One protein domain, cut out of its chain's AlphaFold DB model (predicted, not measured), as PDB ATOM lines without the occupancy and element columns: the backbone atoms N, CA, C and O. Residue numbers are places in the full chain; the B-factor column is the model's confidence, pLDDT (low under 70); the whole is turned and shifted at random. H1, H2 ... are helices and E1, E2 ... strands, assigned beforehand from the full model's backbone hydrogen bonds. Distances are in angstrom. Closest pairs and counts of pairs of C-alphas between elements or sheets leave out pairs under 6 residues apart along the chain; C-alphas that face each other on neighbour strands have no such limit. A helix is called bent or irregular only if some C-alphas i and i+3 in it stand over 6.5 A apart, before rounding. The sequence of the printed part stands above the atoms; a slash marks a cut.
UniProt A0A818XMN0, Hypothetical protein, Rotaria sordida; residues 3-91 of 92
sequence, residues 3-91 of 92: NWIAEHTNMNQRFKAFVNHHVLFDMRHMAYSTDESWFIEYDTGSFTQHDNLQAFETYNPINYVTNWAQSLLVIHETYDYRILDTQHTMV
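What this domain is: This is residues 3 to 91 of the 92 residues of the protein "Hypothetical protein" of Rotaria sordida (UniProt A0A818XMN0). Two short parallel strands, E1 and E2, run side by side along one side of the domain, and short helices gather in two loose groups, H1, H2 and H6 at the strands' end of the longest axis and H3, H4 and H5 at the other. The chain leaves E1, passes through H3, H4 and H5, and comes back by H6 to E2; after E2 the link of residues 76 to 85 folds back, and H7 sits beside the last part of E2, where the C-alphas of Val 74 and His 88 are 6.9 A apart, and near H3. The 89 printed residues hold seven named helices and two named strands in the order H1 H2 E1 H3 H4 H5 H6 E2 H7, a mixed class. The whole is compact, with a radius of gyration of the C-alphas of 13.3 A and spans of 37 by 29 by 17 A.

How they stand to each other: Start at H1, residues 3 to 7, and H2, residues 9 to 12; they only just touch, and only at the corner, with 3 pairs of C-alphas within 8 A, the closest those of Ala 6 and Asn 12 at 4.8 A. E1, residues 17 to 21, is the parallel neighbour of E2, residues 71 to 75, at 17 degrees; look for N 18 and O 71 at 2.9 A and N 75 and O 20 at 2.8 A, within hydrogen-bond range. Between them come H3, residues 27 to 33, H4, residues 37 to 43, H5, residues 53 to 57, and H6, residues 61 to 67, a strand-helix-strand unit, two parallel neighbour strands with helices between. H3 and H4 touch only at the corner, the closest C-alphas being those of Ala 31 and Ser 37 at 6.2 A, at a shallow tilt of 23 degrees, opposite ways. H3 touches H5, with the C-alphas of Met 27 and Phe 56 closest at 5.7 A. H6 touches H1, with the C-alphas of Glu 7 and Asn 67 closest at 4.8 A. H7, residues 86 to 89, is close to H3 but not clearly touching, with the C-alphas of Met 30 and Gln 87 closest at 7.9 A. Every O i to N i+4 pair is within hydrogen-bond range in H1, H4 and H5; H3 has 2 of 3, H6 has 0 of 3 but 2 of 4 O i to N i+3 pairs, and H2 and H7 are too short for an i+4 pair.

Where its parts are: Find C-alpha 3 at (-31.520, -52.185, -13.349), where H1 begins. E1 starts at C-alpha 17, (-39.048, -60.519, -9.873), and spans 13.2 A; E2 spans 13.3 A. H3 measures 9.9 A, H4 10.2 A and H6 10.1 A; H6 is irregular, with C-alphas 63 and 66 8.3 A apart. H7 ends at C-alpha 89, (-24.496, -51.810, -2.293).

The domain as a whole: Look to Lys 16 and Asp 51 for the two C-alphas farthest apart, 38.7 A. The printed part has no cut and no long link. The mean pLDDT of the printed part is 93.0, and no printed residue is under 70.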
ATOM      1  N   ASN A   3     -31.081 -53.446 -13.959       92.88
ATOM      2  CA  ASN A   3     -31.520 -52.185 -13.349       92.88
ATOM      3  C   ASN A   3     -32.285 -51.295 -14.342       92.88
ATOM      4  O   ASN A   3     -33.378 -50.822 -14.044       92.88
ATOM      5  N   TRP A   4     -31.782 -51.200 -15.574       91.50
ATOM      6  CA  TRP A   4     -32.472 -50.507 -16.663       91.50
ATOM      7  C   TRP A   4     -33.820 -51.163 -17.018       91.50
ATOM      8  O   TRP A   4     -34.810 -50.491 -17.270       91.50
ATOM      9  N   ILE A   5     -33.927 -52.494 -16.994       91.88
ATOM     10  CA  ILE A   5     -35.218 -53.175 -17.224       91.88
ATOM     11  C   ILE A   5     -36.201 -52.895 -16.073       91.88
ATOM     12  O   ILE A   5     -37.397 -52.727 -16.320       91.88
ATOM     13  N   ALA A   6     -35.708 -52.829 -14.835       91.19
ATOM     14  CA  ALA A   6     -36.513 -52.588 -13.640       91.19
ATOM     15  C   ALA A   6     -37.104 -51.165 -13.578       91.19
ATOM     16  O   ALA A   6     -38.167 -50.970 -12.985       91.19
ATOM     17  N   GLU A   7     -36.465 -50.182 -14.216       89.94
ATOM     18  CA  GLU A   7     -36.933 -48.788 -14.221       89.94
ATOM     19  C   GLU A   7     -37.854 -48.426 -15.392       89.94
ATOM     20  O   GLU A   7     -38.639 -47.479 -15.304       89.94
ATOM     21  N   HIS A   8     -37.787 -49.177 -16.494       89.31
ATOM     22  CA  HIS A   8     -38.622 -48.929 -17.663       89.31
ATOM     23  C   HIS A   8     -40.003 -49.531 -17.425       89.31
ATOM     24  O   HIS A   8     -40.189 -50.743 -17.504       89.31
ATOM     25  N   THR A   9     -40.997 -48.680 -17.175       81.00
ATOM     26  CA  THR A   9     -42.373 -49.065 -16.799       81.00
ATOM     27  C   THR A   9     -43.028 -50.073 -17.750       81.00
ATOM     28  O   THR A   9     -43.737 -50.981 -17.321       81.00
ATOM     29  N   ASN A  10     -42.739 -49.981 -19.049       84.56
ATOM     30  CA  ASN A  10     -43.236 -50.931 -20.050       84.56
ATOM     31  C   ASN A  10     -42.634 -52.340 -19.918       84.56
ATOM     32  O   ASN A  10     -43.197 -53.298 -20.455       84.56
ATOM     33  N   MET A  11     -41.473 -52.462 -19.276       84.19
ATOM     34  CA  MET A  11     -40.730 -53.705 -19.076       84.19
ATOM     35  C   MET A  11     -40.909 -54.247 -17.663       84.19
ATOM     36  O   MET A  11     -41.119 -55.446 -17.502       84.19
ATOM     37  N   ASN A  12     -40.882 -53.385 -16.649       84.94
ATOM     38  CA  ASN A  12     -40.891 -53.807 -15.255       84.94
ATOM     39  C   ASN A  12     -42.200 -54.524 -14.859       84.94
ATOM     40  O   ASN A  12     -42.173 -55.533 -14.159       84.94
ATOM     41  N   GLN A  13     -43.333 -54.136 -15.457       87.81
ATOM     42  CA  GLN A  13     -44.633 -54.791 -15.269       87.81
ATOM     43  C   GLN A  13     -44.734 -56.175 -15.930       87.81
ATOM     44  O   GLN A  13     -45.673 -56.923 -15.652       87.81
ATOM     45  N   ARG A  14     -43.785 -56.538 -16.804       91.50
ATOM     46  CA  ARG A  14     -43.772 -57.843 -17.488       91.50
ATOM     47  C   ARG A  14     -43.219 -58.960 -16.610       91.50
ATOM     48  O   ARG A  14     -43.470 -60.128 -16.894       91.50
ATOM     49  N   PHE A  15     -42.486 -58.613 -15.556       91.81
ATOM     50  CA  PHE A  15     -41.800 -59.566 -14.694       91.81
ATOM     51  C   PHE A  15     -42.329 -59.468 -13.261       91.81
ATOM     52  O   PHE A  15     -42.837 -58.439 -12.827       91.81
ATOM     53  N   LYS A  16     -42.260 -60.575 -12.518       92.75
ATOM     54  CA  LYS A  16     -42.654 -60.611 -11.096       92.75
ATOM     55  C   LYS A  16     -41.484 -60.355 -10.157       92.75
ATOM     56  O   LYS A  16     -41.689 -59.863  -9.054       92.75
ATOM     57  N   ALA A  17     -40.285 -60.701 -10.602       93.94
ATOM     58  CA  ALA A  17     -39.048 -60.519  -9.873       93.94
ATOM     59  C   ALA A  17     -37.890 -60.427 -10.866       93.94
ATOM     60  O   ALA A  17     -38.001 -60.882 -12.009       93.94
ATOM     61  N   PHE A  18     -36.780 -59.883 -10.391       94.38
ATOM     62  CA  PHE A  18     -35.538 -59.766 -11.130       94.38
ATOM     63  C   PHE A  18     -34.390 -60.393 -10.344       94.38
ATOM     64  O   PHE A  18     -34.353 -60.329  -9.116       94.38
ATOM     65  N   VAL A  19     -33.436 -60.972 -11.070       95.06
ATOM     66  CA  VAL A  19     -32.138 -61.376 -10.528       95.06
ATOM     67  C   VAL A  19     -31.096 -60.476 -11.158       95.06
ATOM     68  O   VAL A  19     -30.957 -60.429 -12.379       95.06
ATOM     69  N   ASN A  20     -30.399 -59.736 -10.315       93.50
ATOM     70  CA  ASN A  20     -29.350 -58.814 -10.674       93.50
ATOM     71  C   ASN A  20     -28.011 -59.430 -10.258       93.50
ATOM     72  O   ASN A  20     -27.735 -59.590  -9.073       93.50
ATOM     73  N   HIS A  21     -27.214 -59.805 -11.252       94.69
ATOM     74  CA  HIS A  21     -25.897 -60.396 -11.078       94.69
ATOM     75  C   HIS A  21     -24.888 -59.522 -11.812       94.69
ATOM     76  O   HIS A  21     -24.937 -59.464 -13.039       94.69
ATOM     77  N   HIS A  22     -24.021 -58.835 -11.064       93.50
ATOM     78  CA  HIS A  22     -22.954 -57.985 -11.623       93.50
ATOM     79  C   HIS A  22     -23.497 -56.941 -12.611       93.50
ATOM     80  O   HIS A  22     -23.302 -57.034 -13.818       93.50
ATOM     81  N   VAL A  23     -24.258 -55.959 -12.123       91.06
ATOM     82  CA  VAL A  23     -24.939 -54.972 -12.970       91.06
ATOM     83  C   VAL A  23     -24.609 -53.588 -12.450       91.06
ATOM     84  O   VAL A  23     -24.511 -53.383 -11.244       91.06
ATOM     85  N   LEU A  24     -24.477 -52.637 -13.370       93.94
ATOM     86  CA  LEU A  24     -24.182 -51.251 -13.027       93.94
ATOM     87  C   LEU A  24     -25.417 -50.566 -12.429       93.94
ATOM     88  O   LEU A  24     -26.555 -50.791 -12.859       93.94
ATOM     89  N   PHE A  25     -25.163 -49.709 -11.453       95.12
ATOM     90  CA  PHE A  25     -26.130 -48.822 -10.823       95.12
ATOM     91  C   PHE A  25     -25.888 -47.366 -11.222       95.12
ATOM     92  O   PHE A  25     -26.830 -46.693 -11.631       95.12
ATOM     93  N   ASP A  26     -24.631 -46.908 -11.165       95.56
ATOM     94  CA  ASP A  26     -24.230 -45.569 -11.600       95.56
ATOM     95  C   ASP A  26     -23.087 -45.646 -12.617       95.56
ATOM     96  O   ASP A  26     -21.944 -45.982 -12.281       95.56
ATOM     97  N   MET A  27     -23.389 -45.284 -13.864       95.19
ATOM     98  CA  MET A  27     -22.417 -45.254 -14.958       95.19
ATOM     99  C   MET A  27     -21.272 -44.264 -14.710       95.19
ATOM    100  O   MET A  27     -20.146 -44.515 -15.137       95.19
ATOM    101  N   ARG A  28     -21.507 -43.176 -13.966       94.69
ATOM    102  CA  ARG A  28     -20.465 -42.187 -13.644       94.69
ATOM    103  C   ARG A  28     -19.432 -42.758 -12.690       94.69
ATOM    104  O   ARG A  28     -18.238 -42.553 -12.875       94.69
ATOM    105  N   HIS A  29     -19.900 -43.470 -11.665       95.06
ATOM    106  CA  HIS A  29     -19.016 -44.160 -10.734       95.06
ATOM    107  C   HIS A  29     -18.231 -45.241 -11.479       95.06
ATOM    108  O   HIS A  29     -17.018 -45.359 -11.305       95.06
ATOM    109  N   MET A  30     -18.909 -46.014 -12.332       94.88
ATOM    110  CA  MET A  30     -18.266 -47.054 -13.133       94.88
ATOM    111  C   MET A  30     -17.130 -46.522 -13.994       94.88
ATOM    112  O   MET A  30     -16.066 -47.131 -13.991       94.88
ATOM    113  N   ALA A  31     -17.312 -45.364 -14.632       95.12
ATOM    114  CA  ALA A  31     -16.307 -44.742 -15.491       95.12
ATOM    115  C   ALA A  31     -14.922 -44.574 -14.837       95.12
ATOM    116  O   ALA A  31     -13.916 -44.576 -15.537       95.12
ATOM    117  N   TYR A  32     -14.867 -44.429 -13.509       94.38
ATOM    118  CA  TYR A  32     -13.626 -44.165 -12.772       94.38
ATOM    119  C   TYR A  32     -13.157 -45.309 -11.877       94.38
ATOM    120  O   TYR A  32     -12.104 -45.191 -11.254       94.38
ATOM    121  N   SER A  33     -13.943 -46.375 -11.749       94.62
ATOM    122  CA  SER A  33     -13.675 -47.425 -10.760       94.62
ATOM    123  C   SER A  33     -13.328 -48.773 -11.377       94.62
ATOM    124  O   SER A  33     -12.542 -49.501 -10.782       94.62
ATOM    125  N   THR A  34     -13.870 -49.084 -12.555       95.25
ATOM    126  CA  THR A  34     -13.640 -50.359 -13.253       95.25
ATOM    127  C   THR A  34     -12.208 -50.510 -13.774       95.25
ATOM    128  O   THR A  34     -11.599 -49.530 -14.213       95.25
ATOM    129  N   ASP A  35     -11.696 -51.744 -13.803       94.50
ATOM    130  CA  ASP A  35     -10.472 -52.104 -14.535       94.50
ATOM    131  C   ASP A  35     -10.690 -52.257 -16.059       94.50
ATOM    132  O   ASP A  35      -9.729 -52.274 -16.830       94.50
ATOM    133  N   GLU A  36     -11.946 -52.275 -16.514       94.12
ATOM    134  CA  GLU A  36     -12.359 -52.372 -17.917       94.12
ATOM    135  C   GLU A  36     -12.805 -51.006 -18.487       94.12
ATOM    136  O   GLU A  36     -13.803 -50.916 -19.201       94.12
ATOM    137  N   SER A  37     -12.084 -49.908 -18.200       92.06
ATOM    138  CA  SER A  37     -12.541 -48.546 -18.566       92.06
ATOM    139  C   SER A  37     -12.820 -48.389 -20.065       92.06
ATOM    140  O   SER A  37     -13.813 -47.777 -20.454       92.06
ATOM    141  N   TRP A  38     -12.005 -49.035 -20.906       93.00
ATOM    142  CA  TRP A  38     -12.173 -49.040 -22.362       93.00
ATOM    143  C   TRP A  38     -13.554 -49.554 -22.802       93.00
ATOM    144  O   TRP A  38     -14.077 -49.100 -23.818       93.00
ATOM    145  N   PHE A  39     -14.146 -50.496 -22.058       92.94
ATOM    146  CA  PHE A  39     -15.430 -51.106 -22.390       92.94
ATOM    147  C   PHE A  39     -16.567 -50.103 -22.187       92.94
ATOM    148  O   PHE A  39     -17.390 -49.894 -23.075       92.94
ATOM    149  N   ILE A  40     -16.567 -49.419 -21.041       92.50
ATOM    150  CA  ILE A  40     -17.573 -48.405 -20.724       92.50
ATOM    151  C   ILE A  40     -17.458 -47.201 -21.671       92.50
ATOM    152  O   ILE A  40     -18.474 -46.684 -22.136       92.50
ATOM    153  N   GLU A  41     -16.241 -46.772 -22.002       94.31
ATOM    154  CA  GLU A  41     -16.024 -45.688 -22.968       94.31
ATOM    155  C   GLU A  41     -16.527 -46.079 -24.359       94.31
ATOM    156  O   GLU A  41     -17.209 -45.297 -25.020       94.31
ATOM    157  N   TYR A  42     -16.250 -47.309 -24.795       94.69
ATOM    158  CA  TYR A  42     -16.737 -47.820 -26.070       94.69
ATOM    159  C   TYR A  42     -18.273 -47.836 -26.134       94.69
ATOM    160  O   TYR A  42     -18.848 -47.267 -27.067       94.69
ATOM    161  N   ASP A  43     -18.936 -48.398 -25.120       91.81
ATOM    162  CA  ASP A  43     -20.400 -48.521 -25.050       91.81
ATOM    163  C   ASP A  43     -21.121 -47.168 -24.954       91.81
ATOM    164  O   ASP A  43     -22.255 -47.019 -25.415       91.81
ATOM    165  N   THR A  44     -20.453 -46.153 -24.405       92.88
ATOM    166  CA  THR A  44     -20.965 -44.776 -24.327       92.88
ATOM    167  C   THR A  44     -20.648 -43.946 -25.576       92.88
ATOM    168  O   THR A  44     -20.896 -42.744 -25.604       92.88
ATOM    169  N   GLY A  45     -20.173 -44.572 -26.657       93.69
ATOM    170  CA  GLY A  45     -19.923 -43.908 -27.940       93.69
ATOM    171  C   GLY A  45     -18.476 -43.466 -28.142       93.69
ATOM    172  O   GLY A  45     -18.231 -42.519 -28.886       93.69
ATOM    173  N   SER A  46     -17.524 -44.164 -27.518       94.44
ATOM    174  CA  SER A  46     -16.091 -43.834 -27.508       94.44
ATOM    175  C   SER A  46     -15.786 -42.475 -26.870       94.44
ATOM    176  O   SER A  46     -14.890 -41.759 -27.317       94.44
ATOM    177  N   PHE A  47     -16.542 -42.120 -25.830       93.56
ATOM    178  CA  PHE A  47     -16.302 -40.927 -25.027       93.56
ATOM    179  C   PHE A  47     -15.799 -41.318 -23.645       93.56
ATOM    180  O   PHE A  47     -16.308 -42.252 -23.031       93.56
ATOM    181  N   THR A  48     -14.848 -40.551 -23.118       94.69
ATOM    182  CA  THR A  48     -14.574 -40.593 -21.683       94.69
ATOM    183  C   THR A  48     -15.693 -39.871 -20.931       94.69
ATOM    184  O   THR A  48     -16.362 -38.985 -21.479       94.69
ATOM    185  N   GLN A  49     -15.872 -40.195 -19.648       93.56
ATOM    186  CA  GLN A  49     -16.849 -39.499 -18.803       93.56
ATOM    187  C   GLN A  49     -16.580 -37.991 -18.729       93.56
ATOM    188  O   GLN A  49     -17.507 -37.201 -18.602       93.56
ATOM    189  N   HIS A  50     -15.321 -37.570 -18.834       93.50
ATOM    190  CA  HIS A  50     -14.961 -36.157 -18.847       93.50
ATOM    191  C   HIS A  50     -15.348 -35.460 -20.163       93.50
ATOM    192  O   HIS A  50     -15.772 -34.305 -20.142       93.50
ATOM    193  N   ASP A  51     -15.226 -36.146 -21.302       95.69
ATOM    194  CA  ASP A  51     -15.452 -35.539 -22.619       95.69
ATOM    195  C   ASP A  51     -16.937 -35.395 -22.956       95.69
ATOM    196  O   ASP A  51     -17.339 -34.433 -23.613       95.69
ATOM    197  N   ASN A  52     -17.766 -36.343 -22.507       95.88
ATOM    198  CA  ASN A  52     -19.200 -36.316 -22.761       95.88
ATOM    199  C   ASN A  52     -20.005 -36.894 -21.594       95.88
ATOM    200  O   ASN A  52     -20.468 -38.033 -21.627       95.88
ATOM    201  N   LEU A  53     -20.260 -36.051 -20.595       95.25
ATOM    202  CA  LEU A  53     -21.074 -36.397 -19.426       95.25
ATOM    203  C   LEU A  53     -22.465 -36.936 -19.810       95.25
ATOM    204  O   LEU A  53     -22.978 -37.853 -19.176       95.25
ATOM    205  N   GLN A  54     -23.078 -36.391 -20.867       96.12
ATOM    206  CA  GLN A  54     -24.428 -36.774 -21.289       96.12
ATOM    207  C   GLN A  54     -24.490 -38.219 -21.804       96.12
ATOM    208  O   GLN A  54     -25.521 -38.883 -21.662       96.12
ATOM    209  N   ALA A  55     -23.397 -38.725 -22.379       95.12
ATOM    210  CA  ALA A  55     -23.329 -40.099 -22.864       95.12
ATOM    211  C   ALA A  55     -23.527 -41.118 -21.731       95.12
ATOM    212  O   ALA A  55     -24.262 -42.090 -21.894       95.12
ATOM    213  N   PHE A  56     -22.965 -40.837 -20.556       95.50
ATOM    214  CA  PHE A  56     -23.086 -41.689 -19.375       95.50
ATOM    215  C   PHE A  56     -24.382 -41.456 -18.600       95.50
ATOM    216  O   PHE A  56     -24.726 -42.289 -17.775       95.50
ATOM    217  N   GLU A  57     -25.112 -40.366 -18.856       94.94
ATOM    218  CA  GLU A  57     -26.410 -40.089 -18.223       94.94
ATOM    219  C   GLU A  57     -27.591 -40.711 -18.982       94.94
ATOM    220  O   GLU A  57     -28.619 -41.031 -18.386       94.94
ATOM    221  N   THR A  58     -27.446 -40.914 -20.295       91.81
ATOM    222  CA  THR A  58     -28.545 -41.328 -21.189       91.81
ATOM    223  C   THR A  58     -29.164 -42.673 -20.791       91.81
ATOM    224  O   THR A  58     -30.379 -42.837 -20.876       91.81
ATOM    225  N   TYR A  59     -28.343 -43.621 -20.334       91.00
ATOM    226  CA  TYR A  59     -28.779 -44.961 -19.919       91.00
ATOM    227  C   TYR A  59     -28.443 -45.262 -18.452       91.00
ATOM    228  O   TYR A  59     -28.370 -46.429 -18.068       91.00
ATOM    229  N   ASN A  60     -28.228 -44.221 -17.638       94.50
ATOM    230  CA  ASN A  60     -27.800 -44.373 -16.253       94.50
ATOM    231  C   ASN A  60     -28.959 -44.814 -15.344       94.50
ATOM    232  O   ASN A  60     -29.897 -44.029 -15.162       94.50
ATOM    233  N   PRO A  61     -28.905 -46.003 -14.715       93.62
ATOM    234  CA  PRO A  61     -30.045 -46.492 -13.944       93.62
ATOM    235  C   PRO A  61     -30.378 -45.663 -12.703       93.62
ATOM    236  O   PRO A  61     -31.532 -45.584 -12.279       93.62
ATOM    237  N   ILE A  62     -29.376 -44.994 -12.123       94.25
ATOM    238  CA  ILE A  62     -29.579 -44.136 -10.951       94.25
ATOM    239  C   ILE A  62     -30.645 -43.048 -11.190       94.25
ATOM    240  O   ILE A  62     -31.315 -42.621 -10.251       94.25
ATOM    241  N   ASN A  63     -30.859 -42.636 -12.444       94.56
ATOM    242  CA  ASN A  63     -31.799 -41.573 -12.798       94.56
ATOM    243  C   ASN A  63     -33.275 -41.990 -12.693       94.56
ATOM    244  O   ASN A  63     -34.149 -41.123 -12.662       94.56
ATOM    245  N   TYR A  64     -33.574 -43.291 -12.614       93.00
ATOM    246  CA  TYR A  64     -34.947 -43.802 -12.656       93.00
ATOM    247  C   TYR A  64     -35.261 -44.819 -11.546       93.00
ATOM    248  O   TYR A  64     -36.269 -45.526 -11.615       93.00
ATOM    249  N   VAL A  65     -34.456 -44.854 -10.480       90.94
ATOM    250  CA  VAL A  65     -34.618 -45.769  -9.330       90.94
ATOM    251  C   VAL A  65     -36.010 -45.724  -8.694       90.94
ATOM    252  O   VAL A  65     -36.503 -46.731  -8.192       90.94
ATOM    253  N   THR A  66     -36.704 -44.585  -8.770       91.81
ATOM    254  CA  THR A  66     -38.068 -44.419  -8.239       91.81
ATOM    255  C   THR A  66     -39.113 -45.265  -8.963       91.81
ATOM    256  O   THR A  66     -40.219 -45.435  -8.456       91.81
ATOM    257  N   ASN A  67     -38.793 -45.780 -10.151       91.56
ATOM    258  CA  ASN A  67     -39.703 -46.602 -10.940       91.56
ATOM    259  C   ASN A  67     -39.627 -48.089 -10.576       91.56
ATOM    260  O   ASN A  67     -40.441 -48.873 -11.069       91.56
ATOM    261  N   TRP A  68     -38.660 -48.503  -9.756       90.19
ATOM    262  CA  TRP A  68     -38.491 -49.904  -9.388       90.19
ATOM    263  C   TRP A  68     -39.652 -50.370  -8.511       90.19
ATOM    264  O   TRP A  68     -39.919 -49.809  -7.451       90.19
ATOM    265  N   ALA A  69     -40.357 -51.407  -8.965       87.19
ATOM    266  CA  ALA A  69     -41.580 -51.880  -8.312       87.19
ATOM    267  C   ALA A  69     -41.580 -53.386  -8.000       87.19
ATOM    268  O   ALA A  69     -42.425 -53.861  -7.243       87.19
ATOM    269  N   GLN A  70     -40.660 -54.155  -8.587       90.12
ATOM    270  CA  GLN A  70     -40.586 -55.609  -8.443       90.12
ATOM    271  C   GLN A  70     -39.462 -56.001  -7.484       90.12
ATOM    272  O   GLN A  70     -38.448 -55.312  -7.389       90.12
ATOM    273  N   SER A  71     -39.612 -57.144  -6.813       91.19
ATOM    274  CA  SER A  71     -38.552 -57.714  -5.978       91.19
ATOM    275  C   SER A  71     -37.283 -57.974  -6.799       91.19
ATOM    276  O   SER A  71     -37.346 -58.586  -7.868       91.19
ATOM    277  N   LEU A  72     -36.137 -57.551  -6.269       92.69
ATOM    278  CA  LEU A  72     -34.820 -57.679  -6.888       92.69
ATOM    279  C   LEU A  72     -33.912 -58.523  -5.983       92.69
ATOM    280  O   LEU A  72     -33.646 -58.140  -4.847       92.69
ATOM    281  N   LEU A  73     -33.439 -59.668  -6.476       95.38
ATOM    282  CA  LEU A  73     -32.338 -60.407  -5.855       95.38
ATOM    283  C   LEU A  73     -31.020 -59.848  -6.387       95.38
ATOM    284  O   LEU A  73     -30.831 -59.819  -7.599       95.38
ATOM    285  N   VAL A  74     -30.113 -59.450  -5.498       94.62
ATOM    286  CA  VAL A  74     -28.802 -58.898  -5.854       94.62
ATOM    287  C   VAL A  74     -27.707 -59.906  -5.509       94.62
ATOM    288  O   VAL A  74     -27.647 -60.385  -4.379       94.62
ATOM    289  N   ILE A  75     -26.866 -60.244  -6.487       95.94
ATOM    290  CA  ILE A  75     -25.758 -61.196  -6.361       95.94
ATOM    291  C   ILE A  75     -24.478 -60.528  -6.855       95.94
ATOM    292  O   ILE A  75     -24.413 -60.057  -7.995       95.94
ATOM    293  N   HIS A  76     -23.461 -60.516  -5.999       95.38
ATOM    294  CA  HIS A  76     -22.145 -60.002  -6.338       95.38
ATOM    295  C   HIS A  76     -21.048 -60.545  -5.423       95.38
ATOM    296  O   HIS A  76     -21.332 -60.992  -4.308       95.38
ATOM    297  N   GLU A  77     -19.802 -60.466  -5.882       93.81
ATOM    298  CA  GLU A  77     -18.609 -60.806  -5.116       93.81
ATOM    299  C   GLU A  77     -17.723 -59.584  -4.895       93.81
ATOM    300  O   GLU A  77     -17.564 -58.733  -5.756       93.81
ATOM    301  N   THR A  78     -17.054 -59.538  -3.749       93.56
ATOM    302  CA  THR A  78     -16.167 -58.429  -3.365       93.56
ATOM    303  C   THR A  78     -14.872 -58.340  -4.182       93.56
ATOM    304  O   THR A  78     -14.078 -57.432  -3.963       93.56
ATOM    305  N   TYR A  79     -14.607 -59.312  -5.057       95.00
ATOM    306  CA  TYR A  79     -13.381 -59.400  -5.857       95.00
ATOM    307  C   TYR A  79     -13.638 -59.240  -7.360       95.00
ATOM    308  O   TYR A  79     -12.750 -59.538  -8.159       95.00
ATOM    309  N   ASP A  80     -14.830 -58.786  -7.755       95.00
ATOM    310  CA  ASP A  80     -15.059 -58.344  -9.126       95.00
ATOM    311  C   ASP A  80     -14.552 -56.901  -9.279       95.00
ATOM    312  O   ASP A  80     -15.101 -55.958  -8.714       95.00
ATOM    313  N   TYR A  81     -13.455 -56.733 -10.015       94.50
ATOM    314  CA  TYR A  81     -12.868 -55.417 -10.295       94.50
ATOM    315  C   TYR A  81     -13.419 -54.782 -11.578       94.50
ATOM    316  O   TYR A  81     -13.224 -53.587 -11.807       94.50
ATOM    317  N   ARG A  82     -14.171 -55.555 -12.373       94.81
ATOM    318  CA  ARG A  82     -14.808 -55.088 -13.612       94.81
ATOM    319  C   ARG A  82     -16.072 -54.321 -13.296       94.81
ATOM    320  O   ARG A  82     -16.359 -53.300 -13.912       94.81
ATOM    321  N   ILE A  83     -16.824 -54.799 -12.309       94.75
ATOM    322  CA  ILE A  83     -17.981 -54.127 -11.726       94.75
ATOM    323  C   ILE A  83     -17.770 -54.172 -10.226       94.75
ATOM    324  O   ILE A  83     -17.805 -55.251  -9.664       94.75
ATOM    325  N   LEU A  84     -17.529 -53.028  -9.590       94.12
ATOM    326  CA  LEU A  84     -17.214 -53.015  -8.163       94.12
ATOM    327  C   LEU A  84     -18.452 -53.304  -7.317       94.12
ATOM    328  O   LEU A  84     -19.563 -52.897  -7.663       94.12
ATOM    329  N   ASP A  85     -18.223 -53.882  -6.141       94.69
ATOM    330  CA  ASP A  85     -19.250 -54.195  -5.144       94.69
ATOM    331  C   ASP A  85     -20.075 -52.994  -4.698       94.69
ATOM    332  O   ASP A  85     -21.268 -53.118  -4.393       94.69
ATOM    333  N   THR A  86     -19.479 -51.805  -4.757       94.75
ATOM    334  CA  THR A  86     -20.184 -50.555  -4.514       94.75
ATOM    335  C   THR A  86     -21.404 -50.399  -5.423       94.75
ATOM    336  O   THR A  86     -22.436 -49.929  -4.950       94.75
ATOM    337  N   GLN A  87     -21.367 -50.882  -6.674       95.31
ATOM    338  CA  GLN A  87     -22.515 -50.850  -7.595       95.31
ATOM    339  C   GLN A  87     -23.741 -51.577  -7.049       95.31
ATOM    340  O   GLN A  87     -24.867 -51.138  -7.267       95.31
ATOM    341  N   HIS A  88     -23.539 -52.666  -6.315       92.44
ATOM    342  CA  HIS A  88     -24.628 -53.444  -5.731       92.44
ATOM    343  C   HIS A  88     -25.054 -52.929  -4.378       92.44
ATOM    344  O   HIS A  88     -26.236 -52.976  -4.066       92.44
ATOM    345  N   THR A  89     -24.121 -52.420  -3.577       92.31
ATOM    346  CA  THR A  89     -24.496 -51.810  -2.293       92.31
ATOM    347  C   THR A  89     -25.349 -50.557  -2.485       92.31
ATOM    348  O   THR A  89     -26.270 -50.353  -1.707       92.31
ATOM    349  N   MET A  90     -25.129 -49.785  -3.559       92.44
ATOM    350  CA  MET A  90     -25.921 -48.589  -3.892       92.44
ATOM    351  C   MET A  90     -27.387 -48.877  -4.274       92.44
ATOM    352  O   MET A  90     -28.179 -47.949  -4.398       92.44
ATOM    353  N   VAL A  91     -27.762 -50.146  -4.456       88.31
ATOM    354  CA  VAL A  91     -29.158 -50.569  -4.677       88.31
ATOM    355  C   VAL A  91     -30.013 -50.448  -3.401       88.31
ATOM    356  O   VAL A  91     -31.241 -50.443  -3.510       88.31
TER     357      VAL A  91